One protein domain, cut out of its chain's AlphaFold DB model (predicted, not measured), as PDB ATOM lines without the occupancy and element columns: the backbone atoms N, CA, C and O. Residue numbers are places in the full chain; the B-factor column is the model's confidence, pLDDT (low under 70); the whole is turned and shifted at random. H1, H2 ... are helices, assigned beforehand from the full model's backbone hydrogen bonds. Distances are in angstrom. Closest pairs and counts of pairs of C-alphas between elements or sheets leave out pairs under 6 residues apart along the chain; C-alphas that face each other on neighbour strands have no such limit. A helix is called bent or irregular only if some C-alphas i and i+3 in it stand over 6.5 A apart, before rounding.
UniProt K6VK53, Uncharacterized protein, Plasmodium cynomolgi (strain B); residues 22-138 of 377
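This is residues 22 to 138 of the 377 residues of an uncharacterized protein of Plasmodium cynomolgi (strain B) (UniProt K6VK53). Bent H4, the longest helix, folds back along core helix H3; H2 and H5 pack on H3 elsewhere, and H1 stands crosswise near H4. The printed part has 117 residues, five named helices, H1 to H5, and is all helix. It is compact, radius of gyration of the C-alphas 13.9 A, spans 39 by 32 by 30 A.

H4, residues 75 to 97, one helix by its hydrogen bonds, is bent, C-alphas 83 and 86 being 6.7 A apart; its arms are H4a, 75 to 83, and H4b, 86 to 97. H3, 55 to 71, spans 24.4 A. H1, 24 to 29, begins at (1.890, 8.986, -24.770); H5, 109 to 120, ends at (23.895, 15.419, -37.806).

H3, the hub, touches H4a, closest C-alphas Ile 69 and Ser 78, 5.2 A, at a shallow tilt of 20 degrees. H3 also touches H4b, H5 and H2, residues 40 to 45. H2 is irregular, C-alphas 41 and 44 being 7.2 A apart, with 0 of 2 O i to N i+4 and 2 of 3 O i to N i+3 pairs within hydrogen-bond range.

The printed part has no cut; the link H4 to H5 is long; 14 residues are under pLDDT 70.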
ATOM      1  N   LEU A  22      -1.192   4.608 -26.130       86.62
ATOM      2  CA  LEU A  22      -0.218   4.228 -27.148       86.62
ATOM      3  C   LEU A  22       0.446   5.452 -27.813       86.62
ATOM      4  O   LEU A  22       1.473   5.318 -28.473       86.62
ATOM      5  N   ASN A  23      -0.130   6.650 -27.675       78.31
ATOM      6  CA  ASN A  23       0.424   7.910 -28.179       78.31
ATOM      7  C   ASN A  23       1.170   8.710 -27.103       78.31
ATOM      8  O   ASN A  23       1.620   9.811 -27.394       78.31
ATOM      9  N   LYS A  24       1.337   8.196 -25.880       79.12
ATOM     10  CA  LYS A  24       1.890   8.986 -24.770       79.12
ATOM     11  C   LYS A  24       3.272   9.573 -25.075       79.12
ATOM     12  O   LYS A  24       3.472  10.771 -24.938       79.12
ATOM     13  N   ILE A  25       4.194   8.755 -25.590       75.06
ATOM     14  CA  ILE A  25       5.523   9.218 -26.039       75.06
ATOM     15  C   ILE A  25       5.402  10.298 -27.121       75.06
ATOM     16  O   ILE A  25       6.186  11.247 -27.145       75.06
ATOM     17  N   TYR A  26       4.430  10.133 -28.017       76.62
ATOM     18  CA  TYR A  26       4.197  11.039 -29.129       76.62
ATOM     19  C   TYR A  26       3.712  12.411 -28.635       76.62
ATOM     20  O   TYR A  26       4.309  13.423 -28.984       76.62
ATOM     21  N   GLU A  27       2.691  12.444 -27.776       79.62
ATOM     22  CA  GLU A  27       2.138  13.685 -27.214       79.62
ATOM     23  C   GLU A  27       3.127  14.391 -26.282       79.62
ATOM     24  O   GLU A  27       3.331  15.598 -26.400       79.62
ATOM     25  N   ASP A  28       3.779  13.641 -25.387       81.75
ATOM     26  CA  ASP A  28       4.660  14.213 -24.366       81.75
ATOM     27  C   ASP A  28       5.901  14.866 -24.996       81.75
ATOM     28  O   ASP A  28       6.344  15.932 -24.566       81.75
ATOM     29  N   PHE A  29       6.492  14.230 -26.014       86.38
ATOM     30  CA  PHE A  29       7.738  14.710 -26.608       86.38
ATOM     31  C   PHE A  29       7.522  15.692 -27.760       86.38
ATOM     32  O   PHE A  29       8.239  16.693 -27.830       86.38
ATOM     33  N   PHE A  30       6.551  15.413 -28.638       86.25
ATOM     34  CA  PHE A  30       6.291  16.180 -29.862       86.25
ATOM     35  C   PHE A  30       5.154  17.203 -29.721       86.25
ATOM     36  O   PHE A  30       4.543  17.604 -30.716       86.25
ATOM     37  N   SER A  31       4.863  17.628 -28.490       77.38
ATOM     38  CA  SER A  31       3.798  18.585 -28.195       77.38
ATOM     39  C   SER A  31       3.892  19.860 -29.043       77.38
ATOM     40  O   SER A  31       4.965  20.433 -29.247       77.38
ATOM     41  N   LYS A  32       2.723  20.326 -29.501       66.75
ATOM     42  CA  LYS A  32       2.543  21.484 -30.394       66.75
ATOM     43  C   LYS A  32       2.573  22.839 -29.679       66.75
ATOM     44  O   LYS A  32       2.501  23.866 -30.348       66.75
ATOM     45  N   SER A  33       2.619  22.858 -28.345       62.12
ATOM     46  CA  SER A  33       2.537  24.090 -27.544       62.12
ATOM     47  C   SER A  33       3.876  24.811 -27.362       62.12
ATOM     48  O   SER A  33       3.907  25.904 -26.799       62.12
ATOM     49  N   GLU A  34       4.986  24.207 -27.790       70.38
ATOM     50  CA  GLU A  34       6.307  24.829 -27.703       70.38
ATOM     51  C   GLU A  34       6.437  25.959 -28.745       70.38
ATOM     52  O   GLU A  34       5.995  25.836 -29.887       70.38
ATOM     53  N   LYS A  35       7.038  27.091 -28.353       72.69
ATOM     54  CA  LYS A  35       7.457  28.122 -29.313       72.69
ATOM     55  C   LYS A  35       8.774  27.667 -29.932       72.69
ATOM     56  O   LYS A  35       9.746  27.476 -29.209       72.69
ATOM     57  N   TYR A  36       8.797  27.499 -31.249       80.38
ATOM     58  CA  TYR A  36       9.979  27.027 -31.969       80.38
ATOM     59  C   TYR A  36      10.809  28.206 -32.467       80.38
ATOM     60  O   TYR A  36      10.277  29.128 -33.092       80.38
ATOM     61  N   GLU A  37      12.112  28.167 -32.208       82.94
ATOM     62  CA  GLU A  37      13.034  29.179 -32.709       82.94
ATOM     63  C   GLU A  37      13.359  28.946 -34.195       82.94
ATOM     64  O   GLU A  37      13.451  27.801 -34.649       82.94
ATOM     65  N   PRO A  38      13.553  30.014 -34.987       85.19
ATOM     66  CA  PRO A  38      14.045  29.881 -36.351       85.19
ATOM     67  C   PRO A  38      15.441  29.251 -36.382       85.19
ATOM     68  O   PRO A  38      16.328  29.629 -35.617       85.19
ATOM     69  N   HIS A  39      15.674  28.339 -37.325       86.69
ATOM     70  CA  HIS A  39      16.985  27.730 -37.523       86.69
ATOM     71  C   HIS A  39      17.586  28.105 -38.878       86.69
ATOM     72  O   HIS A  39      16.919  28.036 -39.909       86.69
ATOM     73  N   ASN A  40      18.878  28.453 -38.885       88.25
ATOM     74  CA  ASN A  40      19.590  28.842 -40.107       88.25
ATOM     75  C   ASN A  40      19.589  27.737 -41.171       88.25
ATOM     76  O   ASN A  40      19.490  28.036 -42.361       88.25
ATOM     77  N   ASP A  41      19.621  26.468 -40.753       88.25
ATOM     78  CA  ASP A  41      19.518  25.316 -41.655       88.25
ATOM     79  C   ASP A  41      18.207  25.317 -42.463       88.25
ATOM     80  O   ASP A  41      18.170  24.813 -43.584       88.25
ATOM     81  N   CYS A  42      17.155  25.950 -41.936       90.75
ATOM     82  CA  CYS A  42      15.836  26.055 -42.555       90.75
ATOM     83  C   CYS A  42      15.660  27.291 -43.453       90.75
ATOM     84  O   CYS A  42      14.592  27.471 -44.039       90.75
ATOM     85  N   ASN A  43      16.680  28.141 -43.613       87.69
ATOM     86  CA  ASN A  43      16.582  29.348 -44.446       87.69
ATOM     87  C   ASN A  43      16.334  29.048 -45.932       87.69
ATOM     88  O   ASN A  43      15.813  29.899 -46.650       87.69
ATOM     89  N   LEU A  44      16.644  27.833 -46.396       86.25
ATOM     90  CA  LEU A  44      16.321  27.403 -47.761       86.25
ATOM     91  C   LEU A  44      14.801  27.398 -48.033       86.25
ATOM     92  O   LEU A  44      14.385  27.554 -49.176       86.25
ATOM     93  N   PHE A  45      13.974  27.290 -46.984       84.19
ATOM     94  CA  PHE A  45      12.509  27.324 -47.062       84.19
ATOM     95  C   PHE A  45      11.924  28.750 -46.965       84.19
ATOM     96  O   PHE A  45      10.741  28.917 -46.672       84.19
ATOM     97  N   ASN A  46      12.732  29.800 -47.162       78.19
ATOM     98  CA  ASN A  46      12.263  31.193 -47.209       78.19
ATOM     99  C   ASN A  46      11.291  31.453 -48.386       78.19
ATOM    100  O   ASN A  46      11.009  30.564 -49.187       78.19
ATOM    101  N   ALA A  47      10.803  32.696 -48.510       59.28
ATOM    102  CA  ALA A  47       9.734  33.157 -49.416       59.28
ATOM    103  C   ALA A  47       9.886  32.836 -50.930       59.28
ATOM    104  O   ALA A  47       9.012  33.173 -51.724       59.28
ATOM    105  N   GLY A  48      10.963  32.165 -51.349       56.47
ATOM    106  CA  GLY A  48      11.138  31.612 -52.695       56.47
ATOM    107  C   GLY A  48      10.507  30.230 -52.913       56.47
ATOM    108  O   GLY A  48      10.339  29.831 -54.064       56.47
ATOM    109  N   TYR A  49      10.108  29.511 -51.858       67.06
ATOM    110  CA  TYR A  49       9.458  28.197 -51.973       67.06
ATOM    111  C   TYR A  49       7.946  28.359 -52.229       67.06
ATOM    112  O   TYR A  49       7.102  27.995 -51.413       67.06
ATOM    113  N   LYS A  50       7.605  28.977 -53.368       57.84
ATOM    114  CA  LYS A  50       6.274  29.542 -53.687       57.84
ATOM    115  C   LYS A  50       5.089  28.563 -53.617       57.84
ATOM    116  O   LYS A  50       3.954  29.020 -53.595       57.84
ATOM    117  N   ASN A  51       5.336  27.254 -53.530       61.75
ATOM    118  CA  ASN A  51       4.292  26.224 -53.536       61.75
ATOM    119  C   ASN A  51       4.146  25.455 -52.208       61.75
ATOM    120  O   ASN A  51       3.338  24.532 -52.141       61.75
ATOM    121  N   HIS A  52       4.908  25.795 -51.157       69.88
ATOM    122  CA  HIS A  52       4.859  25.060 -49.882       69.88
ATOM    123  C   HIS A  52       4.862  25.992 -48.665       69.88
ATOM    124  O   HIS A  52       5.788  26.014 -47.850       69.88
ATOM    125  N   GLU A  53       3.792  26.780 -48.553       77.12
ATOM    126  CA  GLU A  53       3.530  27.615 -47.384       77.12
ATOM    127  C   GLU A  53       3.563  26.778 -46.090       77.12
ATOM    128  O   GLU A  53       2.853  25.783 -45.935       77.12
ATOM    129  N   GLY A  54       4.402  27.187 -45.135       83.69
ATOM    130  CA  GLY A  54       4.609  26.482 -43.866       83.69
ATOM    131  C   GLY A  54       5.676  25.381 -43.889       83.69
ATOM    132  O   GLY A  54       5.942  24.797 -42.840       83.69
ATOM    133  N   ALA A  55       6.351  25.115 -45.018       86.81
ATOM    134  CA  ALA A  55       7.510  24.211 -45.044       86.81
ATOM    135  C   ALA A  55       8.634  24.682 -44.104       86.81
ATOM    136  O   ALA A  55       9.245  23.869 -43.410       86.81
ATOM    137  N   LYS A  56       8.851  26.002 -44.013       88.88
ATOM    138  CA  LYS A  56       9.810  26.596 -43.071       88.88
ATOM    139  C   LYS A  56       9.458  26.291 -41.616       88.88
ATOM    140  O   LYS A  56      10.345  25.941 -40.842       88.88
ATOM    141  N   ASP A  57       8.179  26.367 -41.257       89.62
ATOM    142  CA  ASP A  57       7.717  26.078 -39.895       89.62
ATOM    143  C   ASP A  57       7.902  24.599 -39.550       89.62
ATOM    144  O   ASP A  57       8.396  24.273 -38.472       89.62
ATOM    145  N   ILE A  58       7.569  23.703 -40.488       90.75
ATOM    146  CA  ILE A  58       7.816  22.261 -40.348       90.75
ATOM    147  C   ILE A  58       9.314  21.997 -40.166       90.75
ATOM    148  O   ILE A  58       9.691  21.247 -39.269       90.75
ATOM    149  N   CYS A  59      10.175  22.644 -40.960       92.12
ATOM    150  CA  CYS A  59      11.623  22.516 -40.814       92.12
ATOM    151  C   CYS A  59      12.112  22.989 -39.441       92.12
ATOM    152  O   CYS A  59      12.872  22.273 -38.793       92.12
ATOM    153  N   ASN A  60      11.664  24.157 -38.969       92.06
ATOM    154  CA  ASN A  60      12.086  24.685 -37.672       92.06
ATOM    155  C   ASN A  60      11.699  23.729 -36.535       92.06
ATOM    156  O   ASN A  60      12.550  23.361 -35.728       92.06
ATOM    157  N   LYS A  61      10.451  23.241 -36.526       92.88
ATOM    158  CA  LYS A  61       9.995  22.209 -35.579       92.88
ATOM    159  C   LYS A  61      10.841  20.941 -35.659       92.88
ATOM    160  O   LYS A  61      11.238  20.380 -34.644       92.88
ATOM    161  N   PHE A  62      11.130  20.488 -36.874       92.88
ATOM    162  CA  PHE A  62      11.902  19.279 -37.109       92.88
ATOM    163  C   PHE A  62      13.336  19.394 -36.572       92.88
ATOM    164  O   PHE A  62      13.796  18.500 -35.863       92.88
ATOM    165  N   VAL A  63      14.025  20.507 -36.840       92.44
ATOM    166  CA  VAL A  63      15.372  20.771 -36.307       92.44
ATOM    167  C   VAL A  63      15.354  20.897 -34.785       92.44
ATOM    168  O   VAL A  63      16.250  20.365 -34.128       92.44
ATOM    169  N   HIS A  64      14.327  21.530 -34.218       92.25
ATOM    170  CA  HIS A  64      14.137  21.603 -32.770       92.25
ATOM    171  C   HIS A  64      14.046  20.209 -32.139       92.25
ATOM    172  O   HIS A  64      14.801  19.896 -31.217       92.25
ATOM    173  N   PHE A  65      13.201  19.325 -32.682       91.81
ATOM    174  CA  PHE A  65      13.092  17.955 -32.176       91.81
ATOM    175  C   PHE A  65      14.377  17.152 -32.372       91.81
ATOM    176  O   PHE A  65      14.766  16.436 -31.453       91.81
ATOM    177  N   LEU A  66      15.078  17.296 -33.502       92.44
ATOM    178  CA  LEU A  66      16.390  16.667 -33.690       92.44
ATOM    179  C   LEU A  66      17.366  17.071 -32.575       92.44
ATOM    180  O   LEU A  66      17.944  16.198 -31.930       92.44
ATOM    181  N   LYS A  67      17.498  18.374 -32.295       90.62
ATOM    182  CA  LYS A  67      18.370  18.889 -31.226       90.62
ATOM    183  C   LYS A  67      17.972  18.355 -29.851       90.62
ATOM    184  O   LYS A  67      18.815  17.777 -29.166       90.62
ATOM    185  N   LYS A  68      16.681  18.418 -29.505       90.69
ATOM    186  CA  LYS A  68      16.131  17.883 -28.246       90.69
ATOM    187  C   LYS A  68      16.418  16.385 -28.079       90.69
ATOM    188  O   LYS A  68      16.688  15.923 -26.972       90.69
ATOM    189  N   ILE A  69      16.394  15.607 -29.168       91.62
ATOM    190  CA  ILE A  69      16.757  14.181 -29.149       91.62
ATOM    191  C   ILE A  69      18.252  13.993 -28.854       91.62
ATOM    192  O   ILE A  69      18.604  13.115 -28.061       91.62
ATOM    193  N   TYR A  70      19.130  14.800 -29.458       89.00
ATOM    194  CA  TYR A  70      20.584  14.706 -29.267       89.00
ATOM    195  C   TYR A  70      21.044  15.115 -27.868       89.00
ATOM    196  O   TYR A  70      21.953  14.494 -27.306       89.00
ATOM    197  N   GLU A  71      20.408  16.143 -27.316       89.31
ATOM    198  CA  GLU A  71      20.677  16.682 -25.983       89.31
ATOM    199  C   GLU A  71      20.158  15.767 -24.869       89.31
ATOM    200  O   GLU A  71      20.611  15.854 -23.728       89.31
ATOM    201  N   ASN A  72      19.256  14.833 -25.190       88.44
ATOM    202  CA  ASN A  72      18.742  13.889 -24.214       88.44
ATOM    203  C   ASN A  72      19.857  12.965 -23.680       88.44
ATOM    204  O   ASN A  72      20.625  12.348 -24.433       88.44
ATOM    205  N   THR A  73      19.942  12.880 -22.354       88.44
ATOM    206  CA  THR A  73      20.911  12.048 -21.634       88.44
ATOM    207  C   THR A  73      20.461  10.591 -21.526       88.44
ATOM    208  O   THR A  73      21.307   9.703 -21.435       88.44
ATOM    209  N   ASP A  74      19.156  10.318 -21.608       89.75
ATOM    210  CA  ASP A  74      18.603   8.964 -21.662       89.75
ATOM    211  C   ASP A  74      18.698   8.427 -23.096       89.75
ATOM    212  O   ASP A  74      17.865   8.713 -23.961       89.75
ATOM    213  N   GLU A  75      19.734   7.628 -23.360       86.31
ATOM    214  CA  GLU A  75      19.984   7.066 -24.690       86.31
ATOM    215  C   GLU A  75      18.849   6.171 -25.197       86.31
ATOM    216  O   GLU A  75      18.623   6.089 -26.408       86.31
ATOM    217  N   LYS A  76      18.144   5.472 -24.300       86.44
ATOM    218  CA  LYS A  76      17.051   4.579 -24.691       86.44
ATOM    219  C   LYS A  76      15.868   5.408 -25.174       86.44
ATOM    220  O   LYS A  76      15.385   5.173 -26.279       86.44
ATOM    221  N   LYS A  77      15.466   6.417 -24.398       87.00
ATOM    222  CA  LYS A  77      14.399   7.343 -24.800       87.00
ATOM    223  C   LYS A  77      14.776   8.140 -26.041       87.00
ATOM    224  O   LYS A  77      13.960   8.253 -26.946       87.00
ATOM    225  N   SER A  78      16.017   8.621 -26.126       89.31
ATOM    226  CA  SER A  78      16.542   9.309 -27.313       89.31
ATOM    227  C   SER A  78      16.358   8.458 -28.575       89.31
ATOM    228  O   SER A  78      15.774   8.929 -29.551       89.31
ATOM    229  N   LYS A  79      16.735   7.171 -28.534       88.31
ATOM    230  CA  LYS A  79      16.499   6.225 -29.641       88.31
ATOM    231  C   LYS A  79      15.016   6.046 -29.955       88.31
ATOM    232  O   LYS A  79      14.659   5.975 -31.128       88.31
ATOM    233  N   ASP A  80      14.157   5.975 -28.946       87.88
ATOM    234  CA  ASP A  80      12.716   5.838 -29.163       87.88
ATOM    235  C   ASP A  80      12.135   7.081 -29.857       87.88
ATOM    236  O   ASP A  80      11.479   6.952 -30.890       87.88
ATOM    237  N   TYR A  81      12.450   8.290 -29.379       90.31
ATOM    238  CA  TYR A  81      12.038   9.547 -30.019       90.31
ATOM    239  C   TYR A  81      12.555   9.655 -31.453       90.31
ATOM    240  O   TYR A  81      11.812  10.011 -32.365       90.31
ATOM    241  N   CYS A  82      13.813   9.276 -31.668       90.75
ATOM    242  CA  CYS A  82      14.441   9.216 -32.980       90.75
ATOM    243  C   CYS A  82      13.657   8.347 -33.972       90.75
ATOM    244  O   CYS A  82      13.470   8.724 -35.125       90.75
ATOM    245  N   ASN A  83      13.163   7.196 -33.514       89.31
ATOM    246  CA  ASN A  83      12.376   6.279 -34.332       89.31
ATOM    247  C   ASN A  83      10.918   6.737 -34.509       89.31
ATOM    248  O   ASN A  83      10.284   6.344 -35.486       89.31
ATOM    249  N   TYR A  84      10.386   7.569 -33.605       89.75
ATOM    250  CA  TYR A  84       9.078   8.213 -33.774       89.75
ATOM    251  C   TYR A  84       9.107   9.417 -34.721       89.75
ATOM    252  O   TYR A  84       8.094   9.724 -35.353       89.75
ATOM    253  N   LEU A  85      10.256  10.084 -34.835       91.19
ATOM    254  CA  LEU A  85      10.417  11.330 -35.580       91.19
ATOM    255  C   LEU A  85       9.935  11.264 -37.045       91.19
ATOM    256  O   LEU A  85       9.261  12.206 -37.465       91.19
ATOM    257  N   PRO A  86      10.185  10.189 -37.828       88.38
ATOM    258  CA  PRO A  86       9.659  10.086 -39.189       88.38
ATOM    259  C   PRO A  86       8.128  10.089 -39.246       88.38
ATOM    260  O   PRO A  86       7.557  10.681 -40.161       88.38
ATOM    261  N   TYR A  87       7.462   9.460 -38.268       88.25
ATOM    262  CA  TYR A  87       6.000   9.428 -38.190       88.25
ATOM    263  C   TYR A  87       5.433  10.790 -37.789       88.25
ATOM    264  O   TYR A  87       4.444  11.224 -38.371       88.25
ATOM    265  N   TRP A  88       6.084  11.479 -36.847       90.44
ATOM    266  CA  TRP A  88       5.707  12.842 -36.469       90.44
ATOM    267  C   TRP A  88       5.815  13.811 -37.645       90.44
ATOM    268  O   TRP A  88       4.867  14.530 -37.959       90.44
ATOM    269  N   LEU A  89       6.959  13.796 -38.333       89.31
ATOM    270  CA  LEU A  89       7.201  14.690 -39.460       89.31
ATOM    271  C   LEU A  89       6.159  14.464 -40.555       89.31
ATOM    272  O   LEU A  89       5.622  15.402 -41.137       89.31
ATOM    273  N   TYR A  90       5.842  13.200 -40.799       85.81
ATOM    274  CA  TYR A  90       4.808  12.816 -41.731       85.81
ATOM    275  C   TYR A  90       3.410  13.332 -41.338       85.81
ATOM    276  O   TYR A  90       2.717  13.871 -42.201       85.81
ATOM    277  N   ASP A  91       3.002  13.233 -40.072       86.44
ATOM    278  CA  ASP A  91       1.700  13.739 -39.621       86.44
ATOM    279  C   ASP A  91       1.586  15.265 -39.770       86.44
ATOM    280  O   ASP A  91       0.539  15.767 -40.189       86.44
ATOM    281  N   GLU A  92       2.665  16.008 -39.502       87.81
ATOM    282  CA  GLU A  92       2.705  17.461 -39.724       87.81
ATOM    283  C   GLU A  92       2.558  17.808 -41.214       87.81
ATOM    284  O   GLU A  92       1.799  18.712 -41.576       87.81
ATOM    285  N   ILE A  93       3.235  17.065 -42.096       84.94
ATOM    286  CA  ILE A  93       3.138  17.255 -43.548       84.94
ATOM    287  C   ILE A  93       1.730  16.896 -44.048       84.94
ATOM    288  O   ILE A  93       1.112  17.691 -44.762       84.94
ATOM    289  N   LYS A  94       1.186  15.736 -43.652       82.62
ATOM    290  CA  LYS A  94      -0.170  15.297 -44.017       82.62
ATOM    291  C   LYS A  94      -1.207  16.330 -43.576       82.62
ATOM    292  O   LYS A  94      -2.060  16.716 -44.374       82.62
ATOM    293  N   GLY A  95      -1.111  16.808 -42.334       83.38
ATOM    294  CA  GLY A  95      -2.031  17.799 -41.779       83.38
ATOM    295  C   GLY A  95      -2.005  19.134 -42.528       83.38
ATOM    296  O   GLY A  95      -3.058  19.722 -42.763       83.38
ATOM    297  N   LYS A  96      -0.819  19.598 -42.942       82.12
ATOM    298  CA  LYS A  96      -0.661  20.884 -43.636       82.12
ATOM    299  C   LYS A  96      -1.090  20.829 -45.106       82.12
ATOM    300  O   LYS A  96      -1.760  21.746 -45.569       82.12
ATOM    301  N   TYR A  97      -0.719  19.772 -45.831       78.50
ATOM    302  CA  TYR A  97      -0.865  19.719 -47.294       78.50
ATOM    303  C   TYR A  97      -1.993  18.808 -47.787       78.50
ATOM    304  O   TYR A  97      -2.233  18.761 -48.990       78.50
ATOM    305  N   LYS A  98      -2.682  18.076 -46.897       74.19
ATOM    306  CA  LYS A  98      -3.736  17.101 -47.247       74.19
ATOM    307  C   LYS A  98      -3.307  16.110 -48.349       74.19
ATOM    308  O   LYS A  98      -4.134  15.666 -49.141       74.19
ATOM    309  N   SER A  99      -2.012  15.793 -48.425       66.88
ATOM    310  CA  SER A  99      -1.462  14.915 -49.464       66.88
ATOM    311  C   SER A  99      -1.797  13.452 -49.171       66.88
ATOM    312  O   SER A  99      -1.695  13.004 -48.026       66.88
ATOM    313  N   ASN A 100      -2.163  12.717 -50.223       63.69
ATOM    314  CA  ASN A 100      -2.358  11.266 -50.192       63.69
ATOM    315  C   ASN A 100      -1.204  10.499 -50.864       63.69
ATOM    316  O   ASN A 100      -1.267   9.276 -51.000       63.69
ATOM    317  N   ASP A 101      -0.168  11.216 -51.298       64.75
ATOM    318  CA  ASP A 101       0.902  10.674 -52.125       64.75
ATOM    319  C   ASP A 101       2.005  10.016 -51.284       64.75
ATOM    320  O   ASP A 101       2.014  10.050 -50.050       64.75
ATOM    321  N   ASN A 102       2.968   9.394 -51.964       70.06
ATOM    322  CA  ASN A 102       4.206   8.956 -51.329       70.06
ATOM    323  C   ASN A 102       4.894  10.171 -50.682       70.06
ATOM    324  O   ASN A 102       5.123  11.183 -51.335       70.06
ATOM    325  N   ILE A 103       5.281  10.076 -49.410       68.69
ATOM    326  CA  ILE A 103       5.902  11.204 -48.704       68.69
ATOM    327  C   ILE A 103       7.143  11.745 -49.438       68.69
ATOM    328  O   ILE A 103       7.382  12.945 -49.448       68.69
ATOM    329  N   ARG A 104       7.904  10.882 -50.126       68.19
ATOM    330  CA  ARG A 104       9.075  11.291 -50.916       68.19
ATOM    331  C   ARG A 104       8.737  12.036 -52.207       68.19
ATOM    332  O   ARG A 104       9.617  12.708 -52.732       68.19
ATOM    333  N   SER A 105       7.515  11.921 -52.734       70.44
ATOM    334  CA  SER A 105       7.096  12.724 -53.891       70.44
ATOM    335  C   SER A 105       6.714  14.150 -53.502       70.44
ATOM    336  O   SER A 105       6.474  14.971 -54.382       70.44
ATOM    337  N   ILE A 106       6.690  14.463 -52.204       74.38
ATOM    338  CA  ILE A 106       6.511  15.825 -51.714       74.38
ATOM    339  C   ILE A 106       7.845  16.569 -51.906       74.38
ATOM    340  O   ILE A 106       8.833  16.199 -51.265       74.38
ATOM    341  N   PRO A 107       7.899  17.614 -52.760       72.25
ATOM    342  CA  PRO A 107       9.154  18.206 -53.235       72.25
ATOM    343  C   PRO A 107      10.143  18.601 -52.131       72.25
ATOM    344  O   PRO A 107      11.345  18.384 -52.263       72.25
ATOM    345  N   PHE A 108       9.632  19.103 -51.006       81.06
ATOM    346  CA  PHE A 108      10.447  19.649 -49.923       81.06
ATOM    347  C   PHE A 108      10.940  18.605 -48.903       81.06
ATOM    348  O   PHE A 108      11.727  18.926 -48.014       81.06
ATOM    349  N   VAL A 109      10.520  17.337 -49.010       83.12
ATOM    350  CA  VAL A 109      10.950  16.274 -48.080       83.12
ATOM    351  C   VAL A 109      12.426  15.927 -48.259       83.12
ATOM    352  O   VAL A 109      13.125  15.701 -47.272       83.12
ATOM    353  N   ASN A 110      12.943  15.962 -49.489       85.06
ATOM    354  CA  ASN A 110      14.381  15.798 -49.725       85.06
ATOM    355  C   ASN A 110      15.193  16.936 -49.095       85.06
ATOM    356  O   ASN A 110      16.262  16.697 -48.531       85.06
ATOM    357  N   ASP A 111      14.659  18.157 -49.111       88.31
ATOM    358  CA  ASP A 111      15.300  19.294 -48.459       88.31
ATOM    359  C   ASP A 111      15.346  19.121 -46.931       88.31
ATOM    360  O   ASP A 111      16.356  19.441 -46.304       88.31
ATOM    361  N   LEU A 112      14.311  18.531 -46.320       89.94
ATOM    362  CA  LEU A 112      14.320  18.182 -44.892       89.94
ATOM    363  C   LEU A 112      15.379  17.120 -44.553       89.94
ATOM    364  O   LEU A 112      16.064  17.242 -43.537       89.94
ATOM    365  N   ILE A 113      15.571  16.113 -45.410       89.19
ATOM    366  CA  ILE A 113      16.639  15.107 -45.249       89.19
ATOM    367  C   ILE A 113      18.024  15.771 -45.335       89.19
ATOM    368  O   ILE A 113      18.936  15.435 -44.569       89.19
ATOM    369  N   ASN A 114      18.190  16.751 -46.226       89.19
ATOM    370  CA  ASN A 114      19.429  17.521 -46.335       89.19
ATOM    371  C   ASN A 114      19.690  18.346 -45.068       89.19
ATOM    372  O   ASN A 114      20.813  18.354 -44.563       89.19
ATOM    373  N   VAL A 115      18.658  18.989 -44.515       91.12
ATOM    374  CA  VAL A 115      18.744  19.699 -43.230       91.12
ATOM    375  C   VAL A 115      19.146  18.749 -42.106       91.12
ATOM    376  O   VAL A 115      20.120  19.007 -41.406       91.12
ATOM    377  N   GLN A 116      18.475  17.607 -41.976       92.31
ATOM    378  CA  GLN A 116      18.819  16.584 -40.988       92.31
ATOM    379  C   GLN A 116      20.278  16.124 -41.122       92.31
ATOM    380  O   GLN A 116      20.968  15.921 -40.122       92.31
ATOM    381  N   SER A 117      20.764  15.956 -42.352       89.69
ATOM    382  CA  SER A 117      22.149  15.561 -42.616       89.69
ATOM    383  C   SER A 117      23.135  16.620 -42.127       89.69
ATOM    384  O   SER A 117      24.103  16.263 -41.461       89.69
ATOM    385  N   LYS A 118      22.857  17.911 -42.370       89.69
ATOM    386  CA  LYS A 118      23.663  19.038 -41.867       89.69
ATOM    387  C   LYS A 118      23.689  19.084 -40.341       89.69
ATOM    388  O   LYS A 118      24.767  19.145 -39.758       89.69
ATOM    389  N   VAL A 119      22.526  18.970 -39.697       88.62
ATOM    390  CA  VAL A 119      22.431  18.974 -38.229       88.62
ATOM    391  C   VAL A 119      23.204  17.788 -37.629       88.62
ATOM    392  O   VAL A 119      23.883  17.944 -36.617       88.62
ATOM    393  N   ASN A 120      23.185  16.616 -38.274       88.12
ATOM    394  CA  ASN A 120      23.895  15.419 -37.806       88.12
ATOM    395  C   ASN A 120      25.433  15.497 -37.897       88.12
ATOM    396  O   ASN A 120      26.093  14.675 -37.254       88.12
ATOM    397  N   VAL A 121      26.018  16.418 -38.678       86.31
ATOM    398  CA  VAL A 121      27.479  16.476 -38.913       86.31
ATOM    399  C   VAL A 121      28.252  16.571 -37.597       86.31
ATOM    400  O   VAL A 121      29.214  15.831 -37.393       86.31
ATOM    401  N   ASN A 122      27.778  17.409 -36.676       81.38
ATOM    402  CA  ASN A 122      28.447  17.683 -35.403       81.38
ATOM    403  C   ASN A 122      27.995  16.753 -34.263       81.38
ATOM    404  O   ASN A 122      28.394  16.935 -33.117       81.38
ATOM    405  N   ILE A 123      27.164  15.749 -34.563       85.25
ATOM    406  CA  ILE A 123      26.618  14.821 -33.572       85.25
ATOM    407  C   ILE A 123      27.421  13.523 -33.576       85.25
ATOM    408  O   ILE A 123      27.749  12.963 -34.632       85.25
ATOM    409  N   ILE A 124      27.699  13.012 -32.375       82.31
ATOM    410  CA  ILE A 124      28.354  11.717 -32.168       82.31
ATOM    411  C   ILE A 124      27.562  10.636 -32.924       82.31
ATOM    412  O   ILE A 124      26.350  10.540 -32.722       82.31
ATOM    413  N   PRO A 125      28.204   9.777 -33.745       80.19
ATOM    414  CA  PRO A 125      27.511   8.825 -34.616       80.19
ATOM    415  C   PRO A 125      26.409   7.998 -33.943       80.19
ATOM    416  O   PRO A 125      25.348   7.807 -34.527       80.19
ATOM    417  N   LYS A 126      26.627   7.559 -32.696       77.25
ATOM    418  CA  LYS A 126      25.672   6.741 -31.926       77.25
ATOM    419  C   LYS A 126      24.389   7.479 -31.518       77.25
ATOM    420  O   LYS A 126      23.404   6.817 -31.205       77.25
ATOM    421  N   LYS A 127      24.408   8.814 -31.507       79.62
ATOM    422  CA  LYS A 127      23.260   9.672 -31.182       79.62
ATOM    423  C   LYS A 127      22.568  10.238 -32.421       79.62
ATOM    424  O   LYS A 127      21.555  10.913 -32.284       79.62
ATOM    425  N   ARG A 128      23.106  10.005 -33.623       85.31
ATOM    426  CA  ARG A 128      22.533  10.557 -34.853       85.31
ATOM    427  C   ARG A 128      21.152   9.982 -35.121       85.31
ATOM    428  O   ARG A 128      20.914   8.789 -34.937       85.31
ATOM    429  N   CYS A 129      20.288  10.848 -35.630       86.69
ATOM    430  CA  CYS A 129      18.929  10.513 -36.007       86.69
ATOM    431  C   CYS A 129      18.748  10.643 -37.495       86.69
ATOM    432  O   CYS A 129      19.032  11.696 -38.067       86.69
ATOM    433  N   PHE A 130      18.286   9.552 -38.100       84.06
ATOM    434  CA  PHE A 130      18.094   9.454 -39.531       84.06
ATOM    435  C   PHE A 130      16.626   9.270 -39.877       84.06
ATOM    436  O   PHE A 130      15.961   8.381 -39.349       84.06
ATOM    437  N   LEU A 131      16.138  10.107 -40.790       81.88
ATOM    438  CA  LEU A 131      14.884   9.881 -41.479       81.88
ATOM    439  C   LEU A 131      15.102   8.768 -42.504       81.88
ATOM    440  O   LEU A 131      15.555   8.982 -43.631       81.88
ATOM    441  N   GLU A 132      14.799   7.549 -42.083       73.06
ATOM    442  CA  GLU A 132      14.748   6.396 -42.968       73.06
ATOM    443  C   GLU A 132      13.432   6.439 -43.749       73.06
ATOM    444  O   GLU A 132      12.379   6.035 -43.259       73.06
ATOM    445  N   TYR A 133      13.488   6.951 -44.977       72.19
ATOM    446  CA  TYR A 133      12.397   6.780 -45.930       72.19
ATOM    447  C   TYR A 133      12.717   5.619 -46.872       72.19
ATOM    448  O   TYR A 133      13.830   5.483 -47.388       72.19
ATOM    449  N   GLU A 134      11.725   4.776 -47.119       72.88
ATOM    450  CA  GLU A 134      11.789   3.708 -48.112       72.88
ATOM    451  C   GLU A 134      11.100   4.178 -49.398       72.88
ATOM    452  O   GLU A 134      10.067   4.849 -49.364       72.88
ATOM    453  N   ASN A 135      11.675   3.848 -50.556       68.94
ATOM    454  CA  ASN A 135      11.053   4.178 -51.839       68.94
ATOM    455  C   ASN A 135       9.786   3.342 -52.051       68.94
ATOM    456  O   ASN A 135       9.765   2.152 -51.752       68.94
ATOM    457  N   GLY A 136       8.739   3.967 -52.597       70.00
ATOM    458  CA  GLY A 136       7.474   3.294 -52.913       70.00
ATOM    459  C   GLY A 136       6.569   3.008 -51.709       70.00
ATOM    460  O   GLY A 136       5.518   2.396 -51.879       70.00
ATOM    461  N   VAL A 137       6.937   3.457 -50.506       80.31
ATOM    462  CA  VAL A 137       6.074   3.355 -49.326       80.31
ATOM    463  C   VAL A 137       4.983   4.419 -49.393       80.31
ATOM    464  O   VAL A 137       5.262   5.615 -49.463       80.31
ATOM    465  N   ASN A 138       3.729   3.969 -49.399       78.81
ATOM    466  CA  ASN A 138       2.570   4.851 -49.458       78.81
ATOM    467  C   ASN A 138       2.105   5.305 -48.065       78.81
ATOM    468  O   ASN A 138       2.547   4.815 -47.027       78.81
TER     469      ASN A 138